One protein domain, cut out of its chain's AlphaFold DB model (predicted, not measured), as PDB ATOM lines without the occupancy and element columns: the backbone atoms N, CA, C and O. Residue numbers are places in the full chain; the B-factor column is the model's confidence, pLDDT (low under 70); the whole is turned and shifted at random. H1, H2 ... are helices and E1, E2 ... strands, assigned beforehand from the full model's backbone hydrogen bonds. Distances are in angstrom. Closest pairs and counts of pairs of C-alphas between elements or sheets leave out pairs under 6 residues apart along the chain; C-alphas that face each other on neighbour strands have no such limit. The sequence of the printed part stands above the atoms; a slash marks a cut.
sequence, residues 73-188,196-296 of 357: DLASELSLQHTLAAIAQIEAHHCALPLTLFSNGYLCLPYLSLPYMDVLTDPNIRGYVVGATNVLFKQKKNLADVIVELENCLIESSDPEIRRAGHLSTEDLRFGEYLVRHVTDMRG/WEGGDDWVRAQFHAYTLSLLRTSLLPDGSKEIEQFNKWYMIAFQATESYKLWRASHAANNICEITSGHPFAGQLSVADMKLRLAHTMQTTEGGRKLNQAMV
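This is residues 73 to 188 and 196 to 296 of the 357 residues of the protein "Avl9 domain-containing protein" of Oncopeltus fasciatus (UniProt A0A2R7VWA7). Look for two unequal lobes: a helical body round H6 and H7, which run side by side in opposite ways, and a smaller lobe of short strands and helices, residues 106 to 157. H1 and H11 meet H7 crosswise, and H12 crosses the first residues of H6 before H13 turns off at a corner. The printed part has 217 residues and is mostly helix, with thirteen named helices and four named strands in the order H1 H2 E1 H3 E2 H4 E3 E4, then H5 to H13. E1 and E2 make one parallel sheet, E3 and E4 an antiparallel one. The whole is compact, with a radius of gyration of the C-alphas of 19.1 A, and spans 53 by 52 by 39 A.

Start at H1, residues 73 to 88; its residues 84 to 88 alone touch H7, residues 200 to 217, about perpendicular at 82 degrees, closest C-alphas Ala 88 and Ala 209, 4.9 A. H2, residues 92 to 95, touches H11, residues 251 to 258, closest C-alphas Cys 95 and Ala 253, 5.1 A. H11 touches H7 at 83 degrees, closest C-alphas Arg 216 and Ile 256, 5.8 A. Next find E1, residues 106 to 109, H3, residues 114 to 121, and E2, residues 127 to 130: a strand-helix-strand unit, parallel neighbours with a helix between, its crossover right-handed; N 107 and O 127 are within hydrogen-bond range at 2.9 A. H3 only just touches H4, residues 136 to 139, with 3 pairs of C-alphas within 8 A, the closest Met 117 and Phe 137, 7.5 A. E3, residues 146 to 149, and E4, residues 154 to 157, form a hairpin; N 149 and O 154 are 2.8 A apart. H5, residues 160 to 165, touches H9, residues 232 to 240, closest C-alphas Ala 165 and Tyr 234, 4.3 A. H6, residues 170 to 185, is close but not clearly touching H7, at a shallow tilt of 11 degrees, opposite ways. H6 touches H12, residues 271 to 284, closest C-alphas Thr 170 and Asp 273, 6.7 A; H12 and H13, residues 286 to 296, touch only at the corner. H8, residues 225 to 228, and H10, residues 242 to 249, touch no helix. Every O i to N i+4 pair is within range in H1, H5, H6, H7, H9, H10, H12 and H13; H3 and H11 each have 0 of 4, beside 4 of 5 O i to N i+3 pairs.

Find C-alpha 73 at (51.832, 15.891, 12.367); H1 runs 22.4 A from there. H6 also measures 22.4 A, H7 25.6 A and H12 20.0 A. H13 ends at C-alpha 296, (41.604, 6.726, -18.465).

The two farthest C-alphas, Ala 75 and Pro 115, are 55.5 A apart. Residues 189 to 195 are not printed, and C-alphas 188 and 196 are 14.1 A apart. The link from H11 to H12 is long, 12 residues. The pLDDT is under 70 at residues 186 to 188 and 284 to 296.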
ATOM      1  N   ASP A  73      52.951  16.720  12.838       70.81
ATOM      2  CA  ASP A  73      51.832  15.891  12.367       70.81
ATOM      3  C   ASP A  73      51.570  14.698  13.295       70.81
ATOM      4  O   ASP A  73      50.432  14.270  13.458       70.81
ATOM      5  N   LEU A  74      52.610  14.162  13.940       77.38
ATOM      6  CA  LEU A  74      52.441  13.074  14.903       77.38
ATOM      7  C   LEU A  74      51.803  13.562  16.213       77.38
ATOM      8  O   LEU A  74      50.956  12.881  16.786       77.38
ATOM      9  N   ALA A  75      52.190  14.749  16.689       78.75
ATOM     10  CA  ALA A  75      51.618  15.330  17.900       78.75
ATOM     11  C   ALA A  75      50.132  15.689  17.724       78.75
ATOM     12  O   ALA A  75      49.332  15.448  18.631       78.75
ATOM     13  N   SER A  76      49.754  16.232  16.561       81.94
ATOM     14  CA  SER A  76      48.346  16.498  16.246       81.94
ATOM     15  C   SER A  76      47.538  15.202  16.165       81.94
ATOM     16  O   SER A  76      46.479  15.123  16.789       81.94
ATOM     17  N   GLU A  77      48.061  14.168  15.507       83.50
ATOM     18  CA  GLU A  77      47.401  12.862  15.413       83.50
ATOM     19  C   GLU A  77      47.173  12.222  16.794       83.50
ATOM     20  O   GLU A  77      46.062  11.793  17.101       83.50
ATOM     21  N   LEU A  78      48.184  12.229  17.671       86.38
ATOM     22  CA  LEU A  78      48.067  11.706  19.041       86.38
ATOM     23  C   LEU A  78      47.011  12.464  19.857       86.38
ATOM     24  O   LEU A  78      46.236  11.861  20.603       86.38
ATOM     25  N   SER A  79      46.956  13.792  19.715       88.25
ATOM     26  CA  SER A  79      45.939  14.609  20.392       88.25
ATOM     27  C   SER A  79      44.521  14.306  19.901       88.25
ATOM     28  O   SER A  79      43.580  14.264  20.700       88.25
ATOM     29  N   LEU A  80      44.372  14.035  18.603       90.56
ATOM     30  CA  LEU A  80      43.110  13.644  17.995       90.56
ATOM     31  C   LEU A  80      42.679  12.260  18.489       90.56
ATOM     32  O   LEU A  80      41.544  12.108  18.941       90.56
ATOM     33  N   GLN A  81      43.594  11.286  18.496       90.00
ATOM     34  CA  GLN A  81      43.348   9.947  19.042       90.00
ATOM     35  C   GLN A  81      42.907  10.015  20.508       90.00
ATOM     36  O   GLN A  81      41.902   9.408  20.879       90.00
ATOM     37  N   HIS A  82      43.603  10.801  21.333       90.81
ATOM     38  CA  HIS A  82      43.240  10.993  22.735       90.81
ATOM     39  C   HIS A  82      41.847  11.625  22.888       90.81
ATOM     40  O   HIS A  82      41.057  11.191  23.724       90.81
ATOM     41  N   THR A  83      41.525  12.630  22.070       92.00
ATOM     42  CA  THR A  83      40.213  13.294  22.096       92.00
ATOM     43  C   THR A  83      39.092  12.323  21.726       92.00
ATOM     44  O   THR A  83      38.103  12.227  22.451       92.00
ATOM     45  N   LEU A  84      39.254  11.561  20.642       93.69
ATOM     46  CA  LEU A  84      38.268  10.566  20.210       93.69
ATOM     47  C   LEU A  84      38.101   9.456  21.248       93.69
ATOM     48  O   LEU A  84      36.970   9.102  21.576       93.69
ATOM     49  N   ALA A  85      39.203   8.961  21.820       92.12
ATOM     50  CA  ALA A  85      39.165   7.962  22.880       92.12
ATOM     51  C   ALA A  85      38.414   8.475  24.116       92.12
ATOM     52  O   ALA A  85      37.559   7.763  24.636       92.12
ATOM     53  N   ALA A  86      38.674   9.713  24.551       92.75
ATOM     54  CA  ALA A  86      37.997  10.315  25.697       92.75
ATOM     55  C   ALA A  86      36.483  10.461  25.470       92.75
ATOM     56  O   ALA A  86      35.698  10.098  26.343       92.75
ATOM     57  N   ILE A  87      36.064  10.932  24.290       93.88
ATOM     58  CA  ILE A  87      34.637  11.048  23.944       93.88
ATOM     59  C   ILE A  87      33.994   9.657  23.850       93.88
ATOM     60  O   ILE A  87      32.866   9.464  24.299       93.88
ATOM     61  N   ALA A  88      34.706   8.670  23.302       92.81
ATOM     62  CA  ALA A  88      34.191   7.316  23.141       92.81
ATOM     63  C   ALA A  88      33.922   6.588  24.471       92.81
ATOM     64  O   ALA A  88      33.113   5.664  24.472       92.81
ATOM     65  N   GLN A  89      34.547   7.000  25.584       93.19
ATOM     66  CA  GLN A  89      34.274   6.451  26.923       93.19
ATOM     67  C   GLN A  89      32.940   6.921  27.523       93.19
ATOM     68  O   GLN A  89      32.482   6.360  28.516       93.19
ATOM     69  N   ILE A  90      32.317   7.958  26.959       93.12
ATOM     70  CA  ILE A  90      31.027   8.452  27.445       93.12
ATOM     71  C   ILE A  90      29.956   7.421  27.100       93.12
ATOM     72  O   ILE A  90      29.837   6.993  25.960       93.12
ATOM     73  N   GLU A  91      29.144   7.004  28.062       92.31
ATOM     74  CA  GLU A  91      28.136   5.986  27.778       92.31
ATOM     75  C   GLU A  91      26.962   6.570  26.980       92.31
ATOM     76  O   GLU A  91      26.317   7.534  27.393       92.31
ATOM     77  N   ALA A  92      26.628   5.945  25.848       90.75
ATOM     78  CA  ALA A  92      25.596   6.430  24.929       90.75
ATOM     79  C   ALA A  92      24.237   6.694  25.620       90.75
ATOM     80  O   ALA A  92      23.568   7.696  25.354       90.75
ATOM     81  N   HIS A  93      23.834   5.821  26.547       91.00
ATOM     82  CA  HIS A  93      22.554   5.933  27.248       91.00
ATOM     83  C   HIS A  93      22.477   7.170  28.158       91.00
ATOM     84  O   HIS A  93      21.400   7.755  28.300       91.00
ATOM     85  N   HIS A  94      23.611   7.631  28.702       91.44
ATOM     86  CA  HIS A  94      23.676   8.884  29.453       91.44
ATOM     87  C   HIS A  94      23.385  10.099  28.570       91.44
ATOM     88  O   HIS A  94      22.908  11.103  29.086       91.44
ATOM     89  N   CYS A  95      23.585  10.001  27.256       94.12
ATOM     90  CA  CYS A  95      23.299  11.059  26.285       94.12
ATOM     91  C   CYS A  95      21.976  10.849  25.523       94.12
ATOM     92  O   CYS A  95      21.793  11.422  24.447       94.12
ATOM     93  N   ALA A  96      21.049  10.043  26.058       94.00
ATOM     94  CA  ALA A  96      19.755   9.715  25.443       94.00
ATOM     95  C   ALA A  96      19.841   8.975  24.089       94.00
ATOM     96  O   ALA A  96      18.956   9.116  23.244       94.00
ATOM     97  N   LEU A  97      20.890   8.177  23.880       93.81
ATOM     98  CA  LEU A  97      21.048   7.310  22.708       93.81
ATOM     99  C   LEU A  97      20.630   5.857  23.007       93.81
ATOM    100  O   LEU A  97      20.638   5.454  24.172       93.81
ATOM    101  N   PRO A  98      20.296   5.045  21.979       93.56
ATOM    102  CA  PRO A  98      20.315   5.345  20.541       93.56
ATOM    103  C   PRO A  98      19.152   6.231  20.077       93.56
ATOM    104  O   PRO A  98      18.065   6.216  20.652       93.56
ATOM    105  N   LEU A  99      19.361   6.967  18.980       92.88
ATOM    106  CA  LEU A  99      18.278   7.687  18.309       92.88
ATOM    107  C   LEU A  99      17.251   6.693  17.760       92.88
ATOM    108  O   LEU A  99      17.595   5.703  17.112       92.88
ATOM    109  N   THR A 100      15.971   6.979  17.970       92.31
ATOM    110  CA  THR A 100      14.886   6.140  17.453       92.31
ATOM    111  C   THR A 100      14.629   6.456  15.975       92.31
ATOM    112  O   THR A 100      13.745   7.246  15.653       92.31
ATOM    113  N   LEU A 101      15.438   5.885  15.076       90.88
ATOM    114  CA  LEU A 101      15.362   6.138  13.625       90.88
ATOM    115  C   LEU A 101      14.214   5.384  12.935       90.88
ATOM    116  O   LEU A 101      13.561   5.921  12.048       90.88
ATOM    117  N   PHE A 102      13.964   4.140  13.349       90.62
ATOM    118  CA  PHE A 102      12.995   3.238  12.717       90.62
ATOM    119  C   PHE A 102      11.776   3.016  13.615       90.62
ATOM    120  O   PHE A 102      11.529   1.917  14.109       90.62
ATOM    121  N   SER A 103      11.037   4.089  13.875       87.50
ATOM    122  CA  SER A 103       9.745   4.054  14.568       87.50
ATOM    123  C   SER A 103       8.665   4.693  13.702       87.50
ATOM    124  O   SER A 103       8.954   5.226  12.639       87.50
ATOM    125  N   ASN A 104       7.404   4.631  14.133       87.62
ATOM    126  CA  ASN A 104       6.320   5.447  13.577       87.62
ATOM    127  C   ASN A 104       6.207   5.399  12.043       87.62
ATOM    128  O   ASN A 104       6.074   6.444  11.416       87.62
ATOM    129  N   GLY A 105       6.270   4.207  11.439       90.00
ATOM    130  CA  GLY A 105       6.110   4.023   9.990       90.00
ATOM    131  C   GLY A 105       7.402   4.088   9.168       90.00
ATOM    132  O   GLY A 105       7.320   4.054   7.941       90.00
ATOM    133  N   TYR A 106       8.577   4.164   9.804       94.50
ATOM    134  CA  TYR A 106       9.871   3.981   9.138       94.50
ATOM    135  C   TYR A 106      10.306   2.509   9.147       94.50
ATOM    136  O   TYR A 106      10.298   1.870  10.199       94.50
ATOM    137  N   LEU A 107      10.713   1.969   7.994       94.50
ATOM    138  CA  LEU A 107      11.137   0.569   7.859       94.50
ATOM    139  C   LEU A 107      12.660   0.420   7.770       94.50
ATOM    140  O   LEU A 107      13.336   1.199   7.105       94.50
ATOM    141  N   CYS A 108      13.191  -0.643   8.371       95.50
ATOM    142  CA  CYS A 108      14.560  -1.105   8.150       95.50
ATOM    143  C   CYS A 108      14.513  -2.560   7.693       95.50
ATOM    144  O   CYS A 108      14.186  -3.452   8.477       95.50
ATOM    145  N   LEU A 109      14.789  -2.789   6.411       95.31
ATOM    146  CA  LEU A 109      14.733  -4.103   5.777       95.31
ATOM    147  C   LEU A 109      16.108  -4.405   5.172       95.31
ATOM    148  O   LEU A 109      16.367  -4.013   4.033       95.31
ATOM    149  N   PRO A 110      17.001  -5.113   5.893       95.31
ATOM    150  CA  PRO A 110      18.337  -5.444   5.389       95.31
ATOM    151  C   PRO A 110      18.314  -6.122   4.017       95.31
ATOM    152  O   PRO A 110      19.247  -5.975   3.233       95.31
ATOM    153  N   TYR A 111      17.226  -6.832   3.716       96.69
ATOM    154  CA  TYR A 111      16.933  -7.342   2.390       96.69
ATOM    155  C   TYR A 111      15.426  -7.308   2.097       96.69
ATOM    156  O   TYR A 111      14.624  -7.724   2.937       96.69
ATOM    157  N   LEU A 112      15.045  -6.876   0.892       97.06
ATOM    158  CA  LEU A 112      13.684  -6.958   0.361       97.06
ATOM    159  C   LEU A 112      13.686  -7.624  -1.015       97.06
ATOM    160  O   LEU A 112      14.382  -7.205  -1.941       97.06
ATOM    161  N   SER A 113      12.865  -8.661  -1.163       95.75
ATOM    162  CA  SER A 113      12.694  -9.335  -2.445       95.75
ATOM    163  C   SER A 113      11.694  -8.599  -3.338       95.75
ATOM    164  O   SER A 113      10.762  -7.941  -2.873       95.75
ATOM    165  N   LEU A 114      11.876  -8.747  -4.653       95.00
ATOM    166  CA  LEU A 114      11.074  -8.067  -5.673       95.00
ATOM    167  C   LEU A 114       9.544  -8.197  -5.500       95.00
ATOM    168  O   LEU A 114       8.867  -7.190  -5.697       95.00
ATOM    169  N   PRO A 115       8.968  -9.358  -5.115       95.38
ATOM    170  CA  PRO A 115       7.516  -9.479  -4.942       95.38
ATOM    171  C   PRO A 115       6.922  -8.523  -3.901       95.38
ATOM    172  O   PRO A 115       5.746  -8.193  -3.984       95.38
ATOM    173  N   TYR A 116       7.726  -8.068  -2.938       95.12
ATOM    174  CA  TYR A 116       7.302  -7.138  -1.893       95.12
ATOM    175  C   TYR A 116       7.677  -5.683  -2.200       95.12
ATOM    176  O   TYR A 116       7.523  -4.822  -1.339       95.12
ATOM    177  N   MET A 117       8.147  -5.371  -3.413       94.81
ATOM    178  CA  MET A 117       8.522  -4.005  -3.802       94.81
ATOM    179  C   MET A 117       7.367  -3.008  -3.626       94.81
ATOM    180  O   MET A 117       7.602  -1.857  -3.271       94.81
ATOM    181  N   ASP A 118       6.125  -3.440  -3.844       93.31
ATOM    182  CA  ASP A 118       4.954  -2.568  -3.722       93.31
ATOM    183  C   ASP A 118       4.635  -2.187  -2.273       93.31
ATOM    184  O   ASP A 118       4.000  -1.157  -2.052       93.31
ATOM    185  N   VAL A 119       5.158  -2.932  -1.286       93.88
ATOM    186  CA  VAL A 119       5.092  -2.520   0.122       93.88
ATOM    187  C   VAL A 119       5.699  -1.134   0.270       93.88
ATOM    188  O   VAL A 119       5.093  -0.304   0.915       93.88
ATOM    189  N   LEU A 120       6.807  -0.820  -0.408       94.44
ATOM    190  CA  LEU A 120       7.478   0.486  -0.310       94.44
ATOM    191  C   LEU A 120       6.636   1.673  -0.795       94.44
ATOM    192  O   LEU A 120       7.001   2.817  -0.547       94.44
ATOM    193  N   THR A 121       5.533   1.408  -1.497       93.06
ATOM    194  CA  THR A 121       4.596   2.429  -1.982       93.06
ATOM    195  C   THR A 121       3.336   2.554  -1.122       93.06
ATOM    196  O   THR A 121       2.446   3.334  -1.461       93.06
ATOM    197  N   ASP A 122       3.235   1.793  -0.027       94.25
ATOM    198  CA  ASP A 122       2.103   1.867   0.895       94.25
ATOM    199  C   ASP A 122       2.033   3.259   1.559       94.25
ATOM    200  O   ASP A 122       3.038   3.727   2.103       94.25
ATOM    201  N   PRO A 123       0.863   3.926   1.567       92.25
ATOM    202  CA  PRO A 123       0.707   5.265   2.139       92.25
ATOM    203  C   PRO A 123       0.962   5.340   3.654       92.25
ATOM    204  O   PRO A 123       1.141   6.436   4.183       92.25
ATOM    205  N   ASN A 124       0.965   4.210   4.365       93.12
ATOM    206  CA  ASN A 124       1.261   4.161   5.797       93.12
ATOM    207  C   ASN A 124       2.770   4.140   6.096       93.12
ATOM    208  O   ASN A 124       3.163   4.311   7.253       93.12
ATOM    209  N   ILE A 125       3.621   3.925   5.088       94.12
ATOM    210  CA  ILE A 125       5.077   3.935   5.245       94.12
ATOM    211  C   ILE A 125       5.592   5.345   4.987       94.12
ATOM    212  O   ILE A 125       5.390   5.924   3.925       94.12
ATOM    213  N   ARG A 126       6.288   5.897   5.980       93.19
ATOM    214  CA  ARG A 126       6.813   7.272   5.951       93.19
ATOM    215  C   ARG A 126       8.233   7.367   5.408       93.19
ATOM    216  O   ARG A 126       8.646   8.437   4.981       93.19
ATOM    217  N   GLY A 127       8.980   6.273   5.450       93.75
ATOM    218  CA  GLY A 127      10.338   6.194   4.927       93.75
ATOM    219  C   GLY A 127      10.947   4.829   5.193       93.75
ATOM    220  O   GLY A 127      10.388   4.020   5.937       93.75
ATOM    221  N   TYR A 128      12.085   4.539   4.574       95.69
ATOM    222  CA  TYR A 128      12.704   3.230   4.723       95.69
ATOM    223  C   TYR A 128      14.191   3.210   4.372       95.69
ATOM    224  O   TYR A 128      14.680   4.027   3.596       95.69
ATOM    225  N   VAL A 129      14.886   2.203   4.902       96.62
ATOM    226  CA  VAL A 129      16.183   1.727   4.414       96.62
ATOM    227  C   VAL A 129      16.008   0.275   3.995       96.62
ATOM    228  O   VAL A 129      15.563  -0.557   4.788       96.62
ATOM    229  N   VAL A 130      16.324  -0.020   2.736       96.69
ATOM    230  CA  VAL A 130      16.098  -1.333   2.128       96.69
ATOM    231  C   VAL A 130      17.349  -1.784   1.393       96.69
ATOM    232  O   VAL A 130      17.858  -1.061   0.539       96.69
ATOM    233  N   GLY A 131      17.811  -2.998   1.683       96.81
ATOM    234  CA  GLY A 131      18.775  -3.689   0.832       96.81
ATOM    235  C   GLY A 131      18.060  -4.458  -0.274       96.81
ATOM    236  O   GLY A 131      17.097  -5.180  -0.024       96.81
ATOM    237  N   ALA A 132      18.524  -4.331  -1.510       95.38
ATOM    238  CA  ALA A 132      18.005  -5.103  -2.629       95.38
ATOM    239  C   ALA A 132      19.119  -5.392  -3.635       95.38
ATOM    240  O   ALA A 132      20.005  -4.572  -3.851       95.38
ATOM    241  N   THR A 133      19.060  -6.561  -4.269       94.62
ATOM    242  CA  THR A 133      20.015  -6.975  -5.314       94.62
ATOM    243  C   THR A 133      19.436  -6.847  -6.721       94.62
ATOM    244  O   THR A 133      20.157  -6.936  -7.709       94.62
ATOM    245  N   ASN A 134      18.120  -6.655  -6.840       93.75
ATOM    246  CA  ASN A 134      17.450  -6.610  -8.131       93.75
ATOM    247  C   ASN A 134      17.448  -5.185  -8.705       93.75
ATOM    248  O   ASN A 134      16.935  -4.255  -8.085       93.75
ATOM    249  N   VAL A 135      17.942  -5.034  -9.936       91.81
ATOM    250  CA  VAL A 135      18.027  -3.746 -10.648       91.81
ATOM    251  C   VAL A 135      16.675  -3.037 -10.818       91.81
ATOM    252  O   VAL A 135      16.632  -1.820 -10.992       91.81
ATOM    253  N   LEU A 136      15.553  -3.756 -10.734       93.56
ATOM    254  CA  LEU A 136      14.215  -3.167 -10.837       93.56
ATOM    255  C   LEU A 136      13.922  -2.152  -9.724       93.56
ATOM    256  O   LEU A 136      13.207  -1.185  -9.983       93.56
ATOM    257  N   PHE A 137      14.533  -2.302  -8.543       93.94
ATOM    258  CA  PHE A 137      14.445  -1.294  -7.479       93.94
ATOM    259  C   PHE A 137      15.054   0.050  -7.907       93.94
ATOM    260  O   PHE A 137      14.553   1.096  -7.511       93.94
ATOM    261  N   LYS A 138      16.080   0.033  -8.771       90.94
ATOM    262  CA  LYS A 138      16.681   1.241  -9.359       90.94
ATOM    263  C   LYS A 138      15.863   1.797 -10.528       90.94
ATOM    264  O   LYS A 138      15.820   3.004 -10.741       90.94
ATOM    265  N   GLN A 139      15.220   0.931 -11.310       90.75
ATOM    266  CA  GLN A 139      14.481   1.334 -12.515       90.75
ATOM    267  C   GLN A 139      13.087   1.903 -12.219       90.75
ATOM    268  O   GLN A 139      12.567   2.697 -13.014       90.75
ATOM    269  N   LYS A 140      12.457   1.502 -11.106       90.38
ATOM    270  CA  LYS A 140      11.137   2.012 -10.722       90.38
ATOM    271  C   LYS A 140      11.252   3.481 -10.309       90.38
ATOM    272  O   LYS A 140      11.827   3.821  -9.280       90.38
ATOM    273  N   LYS A 141      10.683   4.361 -11.136       88.56
ATOM    274  CA  LYS A 141      10.645   5.805 -10.871       88.56
ATOM    275  C   LYS A 141       9.914   6.095  -9.566       88.56
ATOM    276  O   LYS A 141       8.889   5.472  -9.295       88.56
ATOM    277  N   ASN A 142      10.409   7.088  -8.832       87.94
ATOM    278  CA  ASN A 142       9.825   7.569  -7.578       87.94
ATOM    279  C   ASN A 142       9.651   6.462  -6.528       87.94
ATOM    280  O   ASN A 142       8.751   6.546  -5.699       87.94
ATOM    281  N   LEU A 143      10.467   5.402  -6.598       92.75
ATOM    282  CA  LEU A 143      10.501   4.408  -5.539       92.75
ATOM    283  C   LEU A 143      11.284   4.981  -4.358       92.75
ATOM    284  O   LEU A 143      10.700   5.138  -3.297       92.75
ATOM    285  N   ALA A 144      12.548   5.362  -4.574       93.31
ATOM    286  CA  ALA A 144      13.447   5.877  -3.546       93.31
ATOM    287  C   ALA A 144      14.015   7.255  -3.916       93.31
ATOM    288  O   ALA A 144      14.317   7.520  -5.082       93.31
ATOM    289  N   ASP A 145      14.218   8.099  -2.904       93.50
ATOM    290  CA  ASP A 145      14.831   9.425  -3.050       93.50
ATOM    291  C   ASP A 145      16.362   9.358  -3.187       93.50
ATOM    292  O   ASP A 145      16.990  10.228  -3.805       93.50
ATOM    293  N   VAL A 146      16.962   8.307  -2.616       94.75
ATOM    294  CA  VAL A 146      18.400   8.017  -2.642       94.75
ATOM    295  C   VAL A 146      18.618   6.552  -3.000       94.75
ATOM    296  O   VAL A 146      17.994   5.663  -2.421       94.75
ATOM    297  N   ILE A 147      19.535   6.297  -3.930       93.88
ATOM    298  CA  ILE A 147      19.957   4.957  -4.340       93.88
ATOM    299  C   ILE A 147      21.460   4.838  -4.098       93.88
ATOM    300  O   ILE A 147      22.238   5.648  -4.599       93.88
ATOM    301  N   VAL A 148      21.867   3.814  -3.348       93.62
ATOM    302  CA  VAL A 148      23.277   3.504  -3.076       93.62
ATOM    303  C   VAL A 148      23.653   2.218  -3.807       93.62
ATOM    304  O   VAL A 148      23.178   1.136  -3.471       93.62
ATOM    305  N   GLU A 149      24.507   2.332  -4.819       91.50
ATOM    306  CA  GLU A 149      25.039   1.214  -5.594       91.50
ATOM    307  C   GLU A 149      26.431   0.840  -5.072       91.50
ATOM    308  O   GLU A 149      27.409   1.563  -5.274       91.50
ATOM    309  N   LEU A 150      26.517  -0.310  -4.400       89.44
ATOM    310  CA  LEU A 150      27.748  -0.759  -3.743       89.44
ATOM    311  C   LEU A 150      28.837  -1.182  -4.737       89.44
ATOM    312  O   LEU A 150      30.008  -0.922  -4.492       89.44
ATOM    313  N   GLU A 151      28.471  -1.781  -5.875       85.75
ATOM    314  CA  GLU A 151      29.440  -2.268  -6.873       85.75
ATOM    315  C   GLU A 151      30.287  -1.138  -7.472       85.75
ATOM    316  O   GLU A 151      31.488  -1.288  -7.687       85.75
ATOM    317  N   ASN A 152      29.660   0.013  -7.721       82.81
ATOM    318  CA  ASN A 152      30.301   1.177  -8.331       82.81
ATOM    319  C   ASN A 152      30.658   2.274  -7.316       82.81
ATOM    320  O   ASN A 152      31.168   3.322  -7.737       82.81
ATOM    321  N   CYS A 153      30.368   2.045  -6.027       84.19
ATOM    322  CA  CYS A 153      30.414   3.025  -4.940       84.19
ATOM    323  C   CYS A 153      29.718   4.340  -5.320       84.19
ATOM    324  O   CYS A 153      30.313   5.417  -5.247       84.19
ATOM    325  N   LEU A 154      28.480   4.246  -5.807       85.56
ATOM    326  CA  LEU A 154      27.740   5.380  -6.354       85.56
ATOM    327  C   LEU A 154      26.516   5.698  -5.493       85.56
ATOM    328  O   LEU A 154      25.730   4.812  -5.173       85.56
ATOM    329  N   ILE A 155      26.347   6.976  -5.156       90.19
ATOM    330  CA  ILE A 155      25.173   7.491  -4.450       90.19
ATOM    331  C   ILE A 155      24.427   8.415  -5.413       90.19
ATOM    332  O   ILE A 155      24.926   9.482  -5.777       90.19
ATOM    333  N   GLU A 156      23.243   7.995  -5.848       88.75
ATOM    334  CA  GLU A 156      22.380   8.750  -6.754       88.75
ATOM    335  C   GLU A 156      21.202   9.339  -5.975       88.75
ATOM    336  O   GLU A 156      20.533   8.651  -5.207       88.75
ATOM    337  N   SER A 157      20.914  10.617  -6.208       91.44
ATOM    338  CA  SER A 157      19.673  11.246  -5.766       91.44
ATOM    339  C   SER A 157      19.213  12.258  -6.808       91.44
ATOM    340  O   SER A 157      20.013  13.031  -7.358       91.44
ATOM    341  N   SER A 158      17.915  12.225  -7.107       88.12
ATOM    342  CA  SER A 158      17.295  13.157  -8.054       88.12
ATOM    343  C   SER A 158      17.049  14.527  -7.420       88.12
ATOM    344  O   SER A 158      17.056  15.536  -8.128       88.12
ATOM    345  N   ASP A 159      16.887  14.570  -6.096       91.94
ATOM    346  CA  ASP A 159      16.569  15.782  -5.354       91.94
ATOM    347  C   ASP A 159      17.838  16.626  -5.094       91.94
ATOM    348  O   ASP A 159      18.783  16.167  -4.440       91.94
ATOM    349  N   PRO A 160      17.910  17.874  -5.602       91.69
ATOM    350  CA  PRO A 160      19.031  18.765  -5.327       91.69
ATOM    351  C   PRO A 160      19.198  19.124  -3.843       91.69
ATOM    352  O   PRO A 160      20.330  19.412  -3.446       91.69
ATOM    353  N   GLU A 161      18.136  19.127  -3.039       93.62
ATOM    354  CA  GLU A 161      18.206  19.427  -1.604       93.62
ATOM    355  C   GLU A 161      18.850  18.274  -0.838       93.62
ATOM    356  O   GLU A 161      19.811  18.500  -0.100       93.62
ATOM    357  N   ILE A 162      18.428  17.033  -1.108       93.06
ATOM    358  CA  ILE A 162      19.051  15.832  -0.529       93.06
ATOM    359  C   ILE A 162      20.518  15.737  -0.939       93.06
ATOM    360  O   ILE A 162      21.374  15.489  -0.094       93.06
ATOM    361  N   ARG A 163      20.856  16.014  -2.206       91.88
ATOM    362  CA  ARG A 163      22.266  16.055  -2.637       91.88
ATOM    363  C   ARG A 163      23.082  17.113  -1.901       91.88
ATOM    364  O   ARG A 163      24.263  16.900  -1.646       91.88
ATOM    365  N   ARG A 164      22.478  18.259  -1.586       93.38
ATOM    366  CA  ARG A 164      23.143  19.334  -0.844       93.38
ATOM    367  C   ARG A 164      23.356  18.949   0.620       93.38
ATOM    368  O   ARG A 164      24.437  19.195   1.147       93.38
ATOM    369  N   ALA A 165      22.359  18.334   1.252       94.50
ATOM    370  CA  ALA A 165      22.464  17.810   2.613       94.50
ATOM    371  C   ALA A 165      23.425  16.611   2.703       94.50
ATOM    372  O   ALA A 165      24.160  16.496   3.669       94.50
ATOM    373  N   GLY A 166      23.490  15.758   1.681       91.12
ATOM    374  CA  GLY A 166      24.388  14.600   1.632       91.12
ATOM    375  C   GLY A 166      25.831  14.913   1.218       91.12
ATOM    376  O   GLY A 166      26.638  13.995   1.090       91.12
ATOM    377  N   HIS A 167      26.174  16.177   0.959       91.19
ATOM    378  CA  HIS A 167      27.545  16.554   0.626       91.19
ATOM    379  C   HIS A 167      28.424  16.543   1.882       91.19
ATOM    380  O   HIS A 167      28.111  17.222   2.856       91.19
ATOM    381  N   LEU A 168      29.535  15.810   1.842       92.62
ATOM    382  CA  LEU A 168      30.480  15.731   2.957       92.62
ATOM    383  C   LEU A 168      31.249  17.049   3.132       92.62
ATOM    384  O   LEU A 168      31.684  17.653   2.143       92.62
ATOM    385  N   SER A 169      31.434  17.489   4.378       93.81
ATOM    386  CA  SER A 169      32.315  18.616   4.708       93.81
ATOM    387  C   SER A 169      33.798  18.247   4.527       93.81
ATOM    388  O   SER A 169      34.143  17.103   4.225       93.81
ATOM    389  N   THR A 170      34.722  19.205   4.700       93.25
ATOM    390  CA  THR A 170      36.158  18.848   4.708       93.25
ATOM    391  C   THR A 170      36.467  17.921   5.868       93.25
ATOM    392  O   THR A 170      37.246  16.983   5.737       93.25
ATOM    393  N   GLU A 171      35.883  18.228   7.013       95.06
ATOM    394  CA  GLU A 171      36.103  17.552   8.268       95.06
ATOM    395  C   GLU A 171      35.564  16.115   8.209       95.06
ATOM    396  O   GLU A 171      36.272  15.193   8.619       95.06
ATOM    397  N   ASP A 172      34.404  15.907   7.576       95.75
ATOM    398  CA  ASP A 172      33.848  14.579   7.293       95.75
ATOM    399  C   ASP A 172      34.774  13.771   6.374       95.75
ATOM    400  O   ASP A 172      35.008  12.581   6.591       95.75
ATOM    401  N   LEU A 173      35.333  14.414   5.340       93.88
ATOM    402  CA  LEU A 173      36.273  13.754   4.435       93.88
ATOM    403  C   LEU A 173      37.559  13.344   5.160       93.88
ATOM    404  O   LEU A 173      38.039  12.232   4.942       93.88
ATOM    405  N   ARG A 174      38.101  14.205   6.033       93.88
ATOM    406  CA  ARG A 174      39.268  13.877   6.870       93.88
ATOM    407  C   ARG A 174      38.978  12.691   7.779       93.88
ATOM    408  O   ARG A 174      39.812  11.796   7.881       93.88
ATOM    409  N   PHE A 175      37.797  12.661   8.398       95.44
ATOM    410  CA  PHE A 175      37.359  11.530   9.212       95.44
ATOM    411  C   PHE A 175      37.280  10.239   8.391       95.44
ATOM    412  O   PHE A 175      37.819   9.212   8.800       95.44
ATOM    413  N   GLY A 176      36.679  10.293   7.200       94.06
ATOM    414  CA  GLY A 176      36.610   9.150   6.291       94.06
ATOM    415  C   GLY A 176      37.991   8.639   5.870       94.06
ATOM    416  O   GLY A 176      38.245   7.437   5.936       94.06
ATOM    417  N   GLU A 177      38.905   9.534   5.484       90.75
ATOM    418  CA  GLU A 177      40.286   9.169   5.135       90.75
ATOM    419  C   GLU A 177      41.026   8.560   6.333       90.75
ATOM    420  O   GLU A 177      41.691   7.532   6.185       90.75
ATOM    421  N   TYR A 178      40.858   9.139   7.525       92.31
ATOM    422  CA  TYR A 178      41.415   8.621   8.772       92.31
ATOM    423  C   TYR A 178      40.936   7.193   9.059       92.31
ATOM    424  O   TYR A 178      41.760   6.320   9.333       92.31
ATOM    425  N   LEU A 179      39.634   6.912   8.938       92.88
ATOM    426  CA  LEU A 179      39.095   5.560   9.116       92.88
ATOM    427  C   LEU A 179      39.665   4.579   8.087       92.88
ATOM    428  O   LEU A 179      40.153   3.510   8.453       92.88
ATOM    429  N   VAL A 180      39.626   4.943   6.801       91.12
ATOM    430  CA  VAL A 180      40.097   4.077   5.707       91.12
ATOM    431  C   VAL A 180      41.575   3.748   5.868       91.12
ATOM    432  O   VAL A 180      41.954   2.597   5.641       91.12
ATOM    433  N   ARG A 181      42.396   4.720   6.287       89.44
ATOM    434  CA  ARG A 181      43.821   4.518   6.562       89.44
ATOM    435  C   ARG A 181      44.023   3.407   7.596       89.44
ATOM    436  O   ARG A 181      44.616   2.390   7.264       89.44
ATOM    437  N   HIS A 182      43.441   3.539   8.787       87.38
ATOM    438  CA  HIS A 182      43.625   2.554   9.862       87.38
ATOM    439  C   HIS A 182      43.035   1.179   9.528       87.38
ATOM    440  O   HIS A 182      43.663   0.160   9.789       87.38
ATOM    441  N   VAL A 183      41.859   1.125   8.895       88.75
ATOM    442  CA  VAL A 183      41.237  -0.153   8.499       88.75
ATOM    443  C   VAL A 183      42.050  -0.868   7.409       88.75
ATOM    444  O   VAL A 183      42.067  -2.099   7.346       88.75
ATOM    445  N   THR A 184      42.724  -0.122   6.529       85.50
ATOM    446  CA  THR A 184      43.535  -0.705   5.448       85.50
ATOM    447  C   THR A 184      44.913  -1.132   5.943       85.50
ATOM    448  O   THR A 184      45.359  -2.223   5.583       85.50
ATOM    449  N   ASP A 185      45.546  -0.321   6.795       77.38
ATOM    450  CA  ASP A 185      46.859  -0.607   7.389       77.38
ATOM    451  C   ASP A 185      46.821  -1.909   8.224       77.38
ATOM    452  O   ASP A 185      47.764  -2.701   8.197       77.38
ATOM    453  N   MET A 186      45.675  -2.220   8.843       61.66
ATOM    454  CA  MET A 186      45.429  -3.461   9.596       61.66
ATOM    455  C   MET A 186      45.500  -4.762   8.788       61.66
ATOM    456  O   MET A 186      45.642  -5.839   9.369       61.66
ATOM    457  N   ARG A 187      45.395  -4.723   7.451       57.78
ATOM    458  CA  ARG A 187      45.405  -5.957   6.642       57.78
ATOM    459  C   ARG A 187      46.799  -6.581   6.467       57.78
ATOM    460  O   ARG A 187      46.890  -7.630   5.831       57.78
ATOM    461  N   GLY A 188      47.860  -5.950   6.980       54.47
ATOM    462  CA  GLY A 188      49.248  -6.382   6.778       54.47
ATOM    463  C   GLY A 188      49.918  -7.111   7.947       54.47
ATOM    464  O   GLY A 188      50.795  -7.929   7.690       54.47
ATOM    465  N   TRP A 196      43.534  -3.552  18.272       78.81
ATOM    466  CA  TRP A 196      42.213  -2.929  18.461       78.81
ATOM    467  C   TRP A 196      41.931  -1.884  17.374       78.81
ATOM    468  O   TRP A 196      40.835  -1.850  16.815       78.81
ATOM    469  N   GLU A 197      42.926  -1.054  17.052       83.81
ATOM    470  CA  GLU A 197      42.828   0.002  16.041       83.81
ATOM    471  C   GLU A 197      42.484  -0.571  14.660       83.81
ATOM    472  O   GLU A 197      43.001  -1.606  14.273       83.81
ATOM    473  N   GLY A 198      41.555   0.055  13.936       83.81
ATOM    474  CA  GLY A 198      41.068  -0.438  12.639       83.81
ATOM    475  C   GLY A 198      40.175  -1.693  12.684       83.81
ATOM    476  O   GLY A 198      39.636  -2.070  11.643       83.81
ATOM    477  N   GLY A 199      39.963  -2.312  13.852       87.38
ATOM    478  CA  GLY A 199      38.962  -3.365  14.054       87.38
ATOM    479  C   GLY A 199      37.528  -2.831  14.197       87.38
ATOM    480  O   GLY A 199      37.301  -1.630  14.344       87.38
ATOM    481  N   ASP A 200      36.541  -3.729  14.206       89.56
ATOM    482  CA  ASP A 200      35.112  -3.371  14.267       89.56
ATOM    483  C   ASP A 200      34.740  -2.538  15.506       89.56
ATOM    484  O   ASP A 200      33.973  -1.575  15.403       89.56
ATOM    485  N   ASP A 201      35.276  -2.890  16.678       91.25
ATOM    486  CA  ASP A 201      35.027  -2.152  17.924       91.25
ATOM    487  C   ASP A 201      35.643  -0.756  17.898       91.25
ATOM    488  O   ASP A 201      35.029   0.201  18.371       91.25
ATOM    489  N   TRP A 202      36.819  -0.615  17.288       92.88
ATOM    490  CA  TRP A 202      37.437   0.687  17.084       92.88
ATOM    491  C   TRP A 202      36.610   1.548  16.137       92.88
ATOM    492  O   TRP A 202      36.302   2.686  16.479       92.88
ATOM    493  N   VAL A 203      36.170   1.003  14.997       94.19
ATOM    494  CA  VAL A 203      35.304   1.732  14.053       94.19
ATOM    495  C   VAL A 203      34.016   2.185  14.749       94.19
ATOM    496  O   VAL A 203      33.625   3.347  14.616       94.19
ATOM    497  N   ARG A 204      33.385   1.315  15.554       94.94
ATOM    498  CA  ARG A 204      32.221   1.687  16.376       94.94
ATOM    499  C   ARG A 204      32.537   2.831  17.339       94.94
ATOM    500  O   ARG A 204      31.755   3.776  17.402       94.94
ATOM    501  N   ALA A 205      33.666   2.780  18.043       95.31
ATOM    502  CA  ALA A 205      34.091   3.842  18.955       95.31
ATOM    503  C   ALA A 205      34.307   5.184  18.228       95.31
ATOM    504  O   ALA A 205      33.864   6.223  18.718       95.31
ATOM    505  N   GLN A 206      34.900   5.163  17.028       96.00
ATOM    506  CA  GLN A 206      35.100   6.366  16.214       96.00
ATOM    507  C   GLN A 206      33.769   7.002  15.784       96.00
ATOM    508  O   GLN A 206      33.570   8.207  15.950       96.00
ATOM    509  N   PHE A 207      32.820   6.203  15.278       96.94
ATOM    510  CA  PHE A 207      31.485   6.699  14.917       96.94
ATOM    511  C   PHE A 207      30.668   7.141  16.133       96.94
ATOM    512  O   PHE A 207      29.870   8.075  16.032       96.94
ATOM    513  N   HIS A 208      30.865   6.498  17.282       96.25
ATOM    514  CA  HIS A 208      30.238   6.901  18.532       96.25
ATOM    515  C   HIS A 208      30.708   8.302  18.954       96.25
ATOM    516  O   HIS A 208      29.874   9.185  19.165       96.25
ATOM    517  N   ALA A 209      32.023   8.550  18.954       96.25
ATOM    518  CA  ALA A 209      32.578   9.874  19.228       96.25
ATOM    519  C   ALA A 209      32.102  10.929  18.213       96.25
ATOM    520  O   ALA A 209      31.643  11.999  18.613       96.25
ATOM    521  N   TYR A 210      32.114  10.601  16.914       96.81
ATOM    522  CA  TYR A 210      31.577  11.467  15.857       96.81
ATOM    523  C   TYR A 210      30.111  11.844  16.118       96.81
ATOM    524  O   TYR A 210      29.744  13.017  16.057       96.81
ATOM    525  N   THR A 211      29.270  10.861  16.453       96.25
ATOM    526  CA  THR A 211      27.833  11.066  16.701       96.25
ATOM    527  C   THR A 211      27.601  11.965  17.910       96.25
ATOM    528  O   THR A 211      26.751  12.857  17.866       96.25
ATOM    529  N   LEU A 212      28.370  11.771  18.982       96.31
ATOM    530  CA  LEU A 212      28.281  12.613  20.165       96.31
ATOM    531  C   LEU A 212      28.714  14.059  19.876       96.31
ATOM    532  O   LEU A 212      28.009  14.996  20.255       96.31
ATOM    533  N   SER A 213      29.810  14.256  19.140       96.62
ATOM    534  CA  SER A 213      30.246  15.584  18.688       96.62
ATOM    535  C   SER A 213      29.215  16.263  17.779       96.62
ATOM    536  O   SER A 213      28.930  17.451  17.956       96.62
ATOM    537  N   LEU A 214      28.597  15.521  16.855       96.88
ATOM    538  CA  LEU A 214      27.521  16.009  15.987       96.88
ATOM    539  C   LEU A 214      26.325  16.501  16.815       96.88
ATOM    540  O   LEU A 214      25.877  17.643  16.671       96.88
ATOM    541  N   LEU A 215      25.827  15.660  17.722       96.62
ATOM    542  CA  LEU A 215      24.693  15.985  18.588       96.62
ATOM    543  C   LEU A 215      25.003  17.173  19.496       96.62
ATOM    544  O   LEU A 215      24.186  18.088  19.601       96.62
ATOM    545  N   ARG A 216      26.199  17.221  20.086       95.88
ATOM    546  CA  ARG A 216      26.648  18.358  20.892       95.88
ATOM    547  C   ARG A 216      26.678  19.660  20.094       95.88
ATOM    548  O   ARG A 216      26.283  20.711  20.610       95.88
ATOM    549  N   THR A 217      27.144  19.595  18.852       96.94
ATOM    550  CA  THR A 217      27.219  20.745  17.940       96.94
ATOM    551  C   THR A 217      25.831  21.202  17.507       96.94
ATOM    552  O   THR A 217      25.593  22.400  17.390       96.94
ATOM    553  N   SER A 218      24.878  20.277  17.371       96.12
ATOM    554  CA  SER A 218      23.484  20.593  17.021       96.12
ATOM    555  C   SER A 218      22.741  21.424  18.067       96.12
ATOM    556  O   SER A 218      21.658  21.925  17.778       96.12
ATOM    557  N   LEU A 219      23.294  21.556  19.277       95.56
ATOM    558  CA  LEU A 219      22.722  22.378  20.342       95.56
ATOM    559  C   LEU A 219      23.179  23.838  20.285       95.56
ATOM    560  O   LEU A 219      22.695  24.651  21.075       95.56
ATOM    561  N   LEU A 220      24.138  24.161  19.415       94.69
ATOM    562  CA  LEU A 220      24.609  25.527  19.246       94.69
ATOM    563  C   LEU A 220      23.558  26.395  18.534       94.69
ATOM    564  O   LEU A 220      22.730  25.867  17.792       94.69
ATOM    565  N   PRO A 221      23.586  27.724  18.744       92.44
ATOM    566  CA  PRO A 221      22.730  28.646  18.010       92.44
ATOM    567  C   PRO A 221      22.952  28.574  16.494       92.44
ATOM    568  O   PRO A 221      24.064  28.329  16.019       92.44
ATOM    569  N   ASP A 222      21.900  28.871  15.733       88.62
ATOM    570  CA  ASP A 222      21.980  28.956  14.277       88.62
ATOM    571  C   ASP A 222      23.049  29.973  13.843       88.62
ATOM    572  O   ASP A 222      23.133  31.086  14.365       88.62
ATOM    573  N   GLY A 223      23.873  29.587  12.865       86.31
ATOM    574  CA  GLY A 223      24.970  30.416  12.352       86.31
ATOM    575  C   GLY A 223      26.314  30.235  13.066       86.31
ATOM    576  O   GLY A 223      27.298  30.850  12.650       86.31
ATOM    577  N   SER A 224      26.398  29.377  14.089       94.25
ATOM    578  CA  SER A 224      27.682  28.938  14.651       94.25
ATOM    579  C   SER A 224      28.582  28.309  13.582       94.25
ATOM    580  O   SER A 224      28.139  27.478  12.788       94.25
ATOM    581  N   LYS A 225      29.871  28.670  13.583       93.56
ATOM    582  CA  LYS A 225      30.855  28.173  12.600       93.56
ATOM    583  C   LYS A 225      31.033  26.658  12.685       93.56
ATOM    584  O   LYS A 225      31.282  26.001  11.682       93.56
ATOM    585  N   GLU A 226      30.876  26.102  13.879       95.50
ATOM    586  CA  GLU A 226      30.983  24.677  14.171       95.50
ATOM    587  C   GLU A 226      29.904  23.856  13.452       95.50
ATOM    588  O   GLU A 226      30.161  22.728  13.045       95.50
ATOM    589  N   ILE A 227      28.716  24.429  13.226       95.56
ATOM    590  CA  ILE A 227      27.631  23.773  12.478       95.56
ATOM    591  C   ILE A 227      28.044  23.552  11.016       95.56
ATOM    592  O   ILE A 227      27.673  22.547  10.410       95.56
ATOM    593  N   GLU A 228      28.843  24.458  10.440       93.88
ATOM    594  CA  GLU A 228      29.309  24.318   9.057       93.88
ATOM    595  C   GLU A 228      30.261  23.127   8.874       93.88
ATOM    596  O   GLU A 228      30.297  22.548   7.787       93.88
ATOM    597  N   GLN A 229      30.953  22.707   9.940       95.50
ATOM    598  CA  GLN A 229      31.885  21.572   9.934       95.50
ATOM    599  C   GLN A 229      31.177  20.219   9.749       95.50
ATOM    600  O   GLN A 229      31.817  19.256   9.347       95.50
ATOM    601  N   PHE A 230      29.864  20.142   9.995       96.12
ATOM    602  CA  PHE A 230      29.025  18.955   9.757       96.12
ATOM    603  C   PHE A 230      28.060  19.140   8.578       96.12
ATOM    604  O   PHE A 230      27.030  18.476   8.509       96.12
ATOM    605  N   ASN A 231      28.353  20.086   7.678       95.69
ATOM    606  CA  ASN A 231      27.440  20.565   6.641       95.69
ATOM    607  C   ASN A 231      26.130  21.138   7.221       95.69
ATOM    608  O   ASN A 231      25.205  20.435   7.620       95.69
ATOM    609  N   LYS A 232      25.976  22.464   7.151       95.50
ATOM    610  CA  LYS A 232      24.779  23.147   7.664       95.50
ATOM    611  C   LYS A 232      23.451  22.625   7.097       95.50
ATOM    612  O   LYS A 232      22.445  22.652   7.796       95.50
ATOM    613  N   TRP A 233      23.428  22.149   5.851       95.88
ATOM    614  CA  TRP A 233      22.209  21.618   5.234       95.88
ATOM    615  C   TRP A 233      21.831  20.258   5.815       95.88
ATOM    616  O   TRP A 233      20.650  20.007   6.045       95.88
ATOM    617  N   TYR A 234      22.830  19.419   6.105       96.50
ATOM    618  CA  TYR A 234      22.635  18.183   6.853       96.50
ATOM    619  C   TYR A 234      22.108  18.477   8.257       96.50
ATOM    620  O   TYR A 234      21.107  17.899   8.661       96.50
ATOM    621  N   MET A 235      22.721  19.429   8.966       96.81
ATOM    622  CA  MET A 235      22.322  19.810  10.326       96.81
ATOM    623  C   MET A 235      20.864  20.272  10.402       96.81
ATOM    624  O   MET A 235      20.116  19.780  11.246       96.81
ATOM    625  N   ILE A 236      20.436  21.133   9.475       95.69
ATOM    626  CA  ILE A 236      19.039  21.587   9.379       95.69
ATOM    627  C   ILE A 236      18.096  20.399   9.142       95.69
ATOM    628  O   ILE A 236      17.086  20.256   9.836       95.69
ATOM    629  N   ALA A 237      18.420  19.527   8.181       95.50
ATOM    630  CA  ALA A 237      17.601  18.356   7.874       95.50
ATOM    631  C   ALA A 237      17.533  17.382   9.062       95.50
ATOM    632  O   ALA A 237      16.456  16.898   9.411       95.50
ATOM    633  N   PHE A 238      18.664  17.148   9.728       95.88
ATOM    634  CA  PHE A 238      18.785  16.298  10.904       95.88
ATOM    635  C   PHE A 238      17.952  16.828  12.078       95.88
ATOM    636  O   PHE A 238      17.147  16.081  12.640       95.88
ATOM    637  N   GLN A 239      18.058  18.121  12.392       95.94
ATOM    638  CA  GLN A 239      17.278  18.769  13.452       95.94
ATOM    639  C   GLN A 239      15.765  18.755  13.171       95.94
ATOM    640  O   GLN A 239      14.944  18.735  14.095       95.94
ATOM    641  N   ALA A 240      15.370  18.732  11.895       95.25
ATOM    642  CA  ALA A 240      13.972  18.632  11.497       95.25
ATOM    643  C   ALA A 240      13.371  17.229  11.710       95.25
ATOM    644  O   ALA A 240      12.138  17.110  11.773       95.25
ATOM    645  N   THR A 241      14.196  16.185  11.852       94.38
ATOM    646  CA  THR A 241      13.724  14.803  12.024       94.38
ATOM    647  C   THR A 241      12.949  14.606  13.328       94.38
ATOM    648  O   THR A 241      13.171  15.271  14.341       94.38
ATOM    649  N   GLU A 242      12.019  13.654  13.313       93.50
ATOM    650  CA  GLU A 242      11.269  13.266  14.509       93.50
ATOM    651  C   GLU A 242      12.184  12.643  15.569       93.50
ATOM    652  O   GLU A 242      12.084  12.985  16.745       93.50
ATOM    653  N   SER A 243      13.131  11.801  15.148       93.88
ATOM    654  CA  SER A 243      14.113  11.166  16.029       93.88
ATOM    655  C   SER A 243      14.947  12.198  16.787       93.88
ATOM    656  O   SER A 243      15.137  12.060  17.995       93.88
ATOM    657  N   TYR A 244      15.388  13.264  16.111       96.06
ATOM    658  CA  TYR A 244      16.102  14.360  16.760       96.06
ATOM    659  C   TYR A 244      15.224  15.104  17.765       96.06
ATOM    660  O   TYR A 244      15.650  15.365  18.887       96.06
ATOM    661  N   LYS A 245      13.983  15.430  17.389       95.69
ATOM    662  CA  LYS A 245      13.040  16.131  18.275       95.69
ATOM    663  C   LYS A 245      12.736  15.320  19.536       95.69
ATOM    664  O   LYS A 245      12.707  15.889  20.624       95.69
ATOM    665  N   LEU A 246      12.560  14.004  19.401       94.75
ATOM    666  CA  LEU A 246      12.376  13.084  20.528       94.75
ATOM    667  C   LEU A 246      13.617  13.030  21.422       94.75
ATOM    668  O   LEU A 246      13.494  13.132  22.641       94.75
ATOM    669  N   TRP A 247      14.805  12.930  20.824       95.75
ATOM    670  CA  TRP A 247      16.067  12.989  21.557       95.75
ATOM    671  C   TRP A 247      16.207  14.303  22.330       95.75
ATOM    672  O   TRP A 247      16.403  14.282  23.540       95.75
ATOM    673  N   ARG A 248      16.008  15.447  21.667       95.56
ATOM    674  CA  ARG A 248      16.119  16.790  22.258       95.56
ATOM    675  C   ARG A 248      15.127  17.030  23.398       95.56
ATOM    676  O   ARG A 248      15.426  17.810  24.298       95.56
ATOM    677  N   ALA A 249      13.962  16.385  23.365       94.75
ATOM    678  CA  ALA A 249      12.973  16.449  24.438       94.75
ATOM    679  C   ALA A 249      13.361  15.617  25.678       94.75
ATOM    680  O   ALA A 249      12.784  15.809  26.750       94.75
ATOM    681  N   SER A 250      14.325  14.699  25.560       94.12
ATOM    682  CA  SER A 250      14.818  13.903  26.684       94.12
ATOM    683  C   SER A 250      15.695  14.738  27.619       94.12
ATOM    684  O   SER A 250      16.600  15.443  27.183       94.12
ATOM    685  N   HIS A 251      15.500  14.589  28.932       88.75
ATOM    686  CA  HIS A 251      16.323  15.262  29.944       88.75
ATOM    687  C   HIS A 251      17.808  14.879  29.834       88.75
ATOM    688  O   HIS A 251      18.680  15.721  30.042       88.75
ATOM    689  N   ALA A 252      18.090  13.629  29.452       89.62
ATOM    690  CA  ALA A 252      19.445  13.106  29.295       89.62
ATOM    691  C   ALA A 252      20.191  13.693  28.078       89.62
ATOM    692  O   ALA A 252      21.414  13.618  28.019       89.62
ATOM    693  N   ALA A 253      19.503  14.352  27.135       89.12
ATOM    694  CA  ALA A 253      20.174  15.017  26.016       89.12
ATOM    695  C   ALA A 253      21.076  16.178  26.471       89.12
ATOM    696  O   ALA A 253      22.048  16.498  25.795       89.12
ATOM    697  N   ASN A 254      20.803  16.785  27.633       89.31
ATOM    698  CA  ASN A 254      21.637  17.861  28.180       89.31
ATOM    699  C   ASN A 254      22.990  17.367  28.709       89.31
ATOM    700  O   ASN A 254      23.923  18.162  28.797       89.31
ATOM    701  N   ASN A 255      23.125  16.072  29.009       90.31
ATOM    702  CA  ASN A 255      24.382  15.492  29.491       90.31
ATOM    703  C   ASN A 255      25.477  15.542  28.419       90.31
ATOM    704  O   ASN A 255      26.662  15.502  28.724       90.31
ATOM    705  N   ILE A 256      25.094  15.698  27.148       92.19
ATOM    706  CA  ILE A 256      26.051  15.825  26.054       92.19
ATOM    707  C   ILE A 256      26.842  17.139  26.105       92.19
ATOM    708  O   ILE A 256      27.884  17.241  25.467       92.19
ATOM    709  N   CYS A 257      26.372  18.145  26.857       88.50
ATOM    710  CA  CYS A 257      26.989  19.471  26.945       88.50
ATOM    711  C   CYS A 257      28.427  19.459  27.482       88.50
ATOM    712  O   CYS A 257      29.163  20.408  27.206       88.50
ATOM    713  N   GLU A 258      28.823  18.403  28.198       84.94
ATOM    714  CA  GLU A 258      30.187  18.186  28.706       84.94
ATOM    715  C   GLU A 258      31.205  17.927  27.584       84.94
ATOM    716  O   GLU A 258      32.407  18.108  27.769       84.94
ATOM    717  N   ILE A 259      30.725  17.552  26.398       89.31
ATOM    718  CA  ILE A 259      31.545  17.301  25.219       89.31
ATOM    719  C   ILE A 259      31.873  18.629  24.534       89.31
ATOM    720  O   ILE A 259      31.043  19.544  24.451       89.31
ATOM    721  N   THR A 260      33.087  18.734  23.997       89.81
ATOM    722  CA  THR A 260      33.490  19.860  23.153       89.81
ATOM    723  C   THR A 260      32.638  19.896  21.884       89.81
ATOM    724  O   THR A 260      32.511  18.898  21.176       89.81
ATOM    725  N   SER A 261      32.042  21.050  21.585       93.50
ATOM    726  CA  SER A 261      31.332  21.261  20.322       93.50
ATOM    727  C   SER A 261      32.292  21.432  19.150       93.50
ATOM    728  O   SER A 261      33.393  21.952  19.317       93.50
ATOM    729  N   GLY A 262      31.825  21.089  17.957       94.50
ATOM    730  CA  GLY A 262      32.610  21.072  16.732       94.50
ATOM    731  C   GLY A 262      32.967  19.657  16.299       94.50
ATOM    732  O   GLY A 262      32.769  18.676  17.018       94.50
ATOM    733  N   HIS A 263      33.463  19.562  15.076       95.62
ATOM    734  CA  HIS A 263      33.879  18.312  14.471       95.62
ATOM    735  C   HIS A 263      35.273  17.908  14.994       95.62
ATOM    736  O   HIS A 263      36.176  18.745  14.974       95.62
ATOM    737  N   PRO A 264      35.520  16.643  15.403       93.88
ATOM    738  CA  PRO A 264      36.826  16.223  15.941       93.88
ATOM    739  C   PRO A 264      38.016  16.475  14.996       93.88
ATOM    740  O   PRO A 264      39.124  16.745  15.437       93.88
ATOM    741  N   PHE A 265      37.763  16.425  13.686       93.69
ATOM    742  CA  PHE A 265      38.729  16.698  12.608       93.69
ATOM    743  C   PHE A 265      38.749  18.160  12.116       93.69
ATOM    744  O   PHE A 265      39.288  18.451  11.039       93.69
ATOM    745  N   ALA A 266      38.150  19.089  12.866       91.62
ATOM    746  CA  ALA A 266      38.219  20.515  12.560       91.62
ATOM    747  C   ALA A 266      39.664  21.034  12.660       91.62
ATOM    748  O   ALA A 266      40.448  20.615  13.508       91.62
ATOM    749  N   GLY A 267      40.034  21.967  11.782       86.00
ATOM    750  CA  GLY A 267      41.380  22.541  11.759       86.00
ATOM    751  C   GLY A 267      41.615  23.437  10.548       86.00
ATOM    752  O   GLY A 267      40.716  23.653   9.739       86.00
ATOM    753  N   GLN A 268      42.837  23.950  10.401       82.69
ATOM    754  CA  GLN A 268      43.196  24.798   9.260       82.69
ATOM    755  C   GLN A 268      43.144  24.019   7.943       82.69
ATOM    756  O   GLN A 268      43.506  22.845   7.902       82.69
ATOM    757  N   LEU A 269      42.701  24.676   6.870       81.31
ATOM    758  CA  LEU A 269      42.683  24.092   5.529       81.31
ATOM    759  C   LEU A 269      44.110  23.949   4.983       81.31
ATOM    760  O   LEU A 269      44.925  24.864   5.089       81.31
ATOM    761  N   SER A 270      44.381  22.813   4.353       84.25
ATOM    762  CA  SER A 270      45.666  22.418   3.785       84.25
ATOM    763  C   SER A 270      45.518  21.972   2.326       84.25
ATOM    764  O   SER A 270      44.431  21.662   1.835       84.25
ATOM    765  N   VAL A 271      46.641  21.890   1.607       80.81
ATOM    766  CA  VAL A 271      46.703  21.331   0.245       80.81
ATOM    767  C   VAL A 271      46.229  19.871   0.220       80.81
ATOM    768  O   VAL A 271      45.646  19.431  -0.774       80.81
ATOM    769  N   ALA A 272      46.425  19.139   1.320       80.81
ATOM    770  CA  ALA A 272      45.887  17.792   1.492       80.81
ATOM    771  C   ALA A 272      44.354  17.772   1.365       80.81
ATOM    772  O   ALA A 272      43.813  16.944   0.636       80.81
ATOM    773  N   ASP A 273      43.662  18.752   1.951       84.19
ATOM    774  CA  ASP A 273      42.200  18.846   1.880       84.19
ATOM    775  C   ASP A 273      41.710  19.172   0.478       84.19
ATOM    776  O   ASP A 273      40.675  18.668   0.045       84.19
ATOM    777  N   MET A 274      42.458  19.999  -0.260       81.75
ATOM    778  CA  MET A 274      42.139  20.251  -1.664       81.75
ATOM    779  C   MET A 274      42.208  18.948  -2.456       81.75
ATOM    780  O   MET A 274      41.247  18.606  -3.144       81.75
ATOM    781  N   LYS A 275      43.302  18.187  -2.305       82.31
ATOM    782  CA  LYS A 275      43.471  16.870  -2.940       82.31
ATOM    783  C   LYS A 275      42.317  15.927  -2.589       82.31
ATOM    784  O   LYS A 275      41.751  15.302  -3.488       82.31
ATOM    785  N   LEU A 276      41.955  15.868  -1.312       83.06
ATOM    786  CA  LEU A 276      40.890  15.019  -0.792       83.06
ATOM    787  C   LEU A 276      39.517  15.391  -1.372       83.06
ATOM    788  O   LEU A 276      38.821  14.535  -1.922       83.06
ATOM    789  N   ARG A 277      39.162  16.683  -1.359       83.44
ATOM    790  CA  ARG A 277      37.907  17.195  -1.936       83.44
ATOM    791  C   ARG A 277      37.779  16.891  -3.427       83.44
ATOM    792  O   ARG A 277      36.687  16.556  -3.895       83.44
ATOM    793  N   LEU A 278      38.866  16.985  -4.192       79.94
ATOM    794  CA  LEU A 278      38.827  16.666  -5.625       79.94
ATOM    795  C   LEU A 278      38.678  15.176  -5.866       79.94
ATOM    796  O   LEU A 278      37.888  14.797  -6.723       79.94
ATOM    797  N   ALA A 279      39.422  14.345  -5.131       79.19
ATOM    798  CA  ALA A 279      39.313  12.898  -5.242       79.19
ATOM    799  C   ALA A 279      37.870  12.459  -4.957       79.19
ATOM    800  O   ALA A 279      37.282  11.737  -5.764       79.19
ATOM    801  N   HIS A 280      37.268  13.003  -3.897       80.94
ATOM    802  CA  HIS A 280      35.858  12.798  -3.585       80.94
ATOM    803  C   HIS A 280      34.940  13.282  -4.719       80.94
ATOM    804  O   HIS A 280      34.098  12.535  -5.207       80.94
ATOM    805  N   THR A 281      35.146  14.498  -5.234       77.44
ATOM    806  CA  THR A 281      34.335  15.037  -6.343       77.44
ATOM    807  C   THR A 281      34.439  14.167  -7.603       77.44
ATOM    808  O   THR A 281      33.434  13.919  -8.272       77.44
ATOM    809  N   MET A 282      35.634  13.669  -7.926       77.25
ATOM    810  CA  MET A 282      35.883  12.802  -9.081       77.25
ATOM    811  C   MET A 282      35.210  11.432  -8.955       77.25
ATOM    812  O   MET A 282      34.831  10.853  -9.973       77.25
ATOM    813  N   GLN A 283      35.072  10.910  -7.736       71.06
ATOM    814  CA  GLN A 283      34.485   9.595  -7.476       71.06
ATOM    815  C   GLN A 283      32.962   9.651  -7.322       71.06
ATOM    816  O   GLN A 283      32.271   8.760  -7.822       71.06
ATOM    817  N   THR A 284      32.450  10.711  -6.695       67.50
ATOM    818  CA  THR A 284      31.040  10.839  -6.297       67.50
ATOM    819  C   THR A 284      30.180  11.528  -7.359       67.50
ATOM    820  O   THR A 284      29.001  11.216  -7.493       67.50
ATOM    821  N   THR A 285      30.730  12.457  -8.154       68.88
ATOM    822  CA  THR A 285      29.928  13.178  -9.162       68.88
ATOM    823  C   THR A 285      29.904  12.460 -10.508       68.88
ATOM    824  O   THR A 285      30.929  11.976 -10.991       68.88
ATOM    825  N   GLU A 286      28.753  12.461 -11.189       64.06
ATOM    826  CA  GLU A 286      28.651  11.921 -12.552       64.06
ATOM    827  C   GLU A 286      29.627  12.593 -13.527       64.06
ATOM    828  O   GLU A 286      30.223  11.926 -14.371       64.06
ATOM    829  N   GLY A 287      29.796  13.917 -13.418       63.00
ATOM    830  CA  GLY A 287      30.724  14.684 -14.252       63.00
ATOM    831  C   GLY A 287      32.182  14.303 -13.994       63.00
ATOM    832  O   GLY A 287      32.931  14.068 -14.941       63.00
ATOM    833  N   GLY A 288      32.562  14.159 -12.722       60.81
ATOM    834  CA  GLY A 288      33.886  13.701 -12.309       60.81
ATOM    835  C   GLY A 288      34.191  12.273 -12.762       60.81
ATOM    836  O   GLY A 288      35.273  12.018 -13.291       60.81
ATOM    837  N   ARG A 289      33.217  11.361 -12.663       66.75
ATOM    838  CA  ARG A 289      33.354   9.975 -13.140       66.75
ATOM    839  C   ARG A 289      33.462   9.896 -14.656       66.75
ATOM    840  O   ARG A 289      34.340   9.198 -15.155       66.75
ATOM    841  N   LYS A 290      32.616  10.628 -15.393       67.50
ATOM    842  CA  LYS A 290      32.686  10.711 -16.864       67.50
ATOM    843  C   LYS A 290      34.036  11.273 -17.311       67.50
ATOM    844  O   LYS A 290      34.627  10.740 -18.245       67.50
ATOM    845  N   LEU A 291      34.566  12.278 -16.610       61.78
ATOM    846  CA  LEU A 291      35.903  12.815 -16.865       61.78
ATOM    847  C   LEU A 291      37.011  11.812 -16.524       61.78
ATOM    848  O   LEU A 291      37.942  11.675 -17.306       61.78
ATOM    849  N   ASN A 292      36.923  11.088 -15.405       57.28
ATOM    850  CA  ASN A 292      37.891  10.050 -15.043       57.28
ATOM    851  C   ASN A 292      37.889   8.916 -16.085       57.28
ATOM    852  O   ASN A 292      38.936   8.560 -16.619       57.28
ATOM    853  N   GLN A 293      36.713   8.435 -16.491       63.44
ATOM    854  CA  GLN A 293      36.577   7.457 -17.575       63.44
ATOM    855  C   GLN A 293      37.124   7.995 -18.907       63.44
ATOM    856  O   GLN A 293      37.831   7.274 -19.617       63.44
ATOM    857  N   ALA A 294      36.865   9.264 -19.237       58.03
ATOM    858  CA  ALA A 294      37.429   9.928 -20.412       58.03
ATOM    859  C   ALA A 294      38.958  10.079 -20.313       58.03
ATOM    860  O   ALA A 294      39.659   9.871 -21.296       58.03
ATOM    861  N   MET A 295      39.502  10.376 -19.134       59.25
ATOM    862  CA  MET A 295      40.937  10.505 -18.884       59.25
ATOM    863  C   MET A 295      41.643   9.151 -18.944       59.25
ATOM    864  O   MET A 295      42.717   9.060 -19.526       59.25
ATOM    865  N   VAL A 296      41.053   8.088 -18.399       60.59
ATOM    866  CA  VAL A 296      41.604   6.726 -18.465       60.59
ATOM    867  C   VAL A 296      41.547   6.186 -19.894       60.59
ATOM    868  O   VAL A 296      42.520   5.601 -20.369       60.59
TER     869      VAL A 296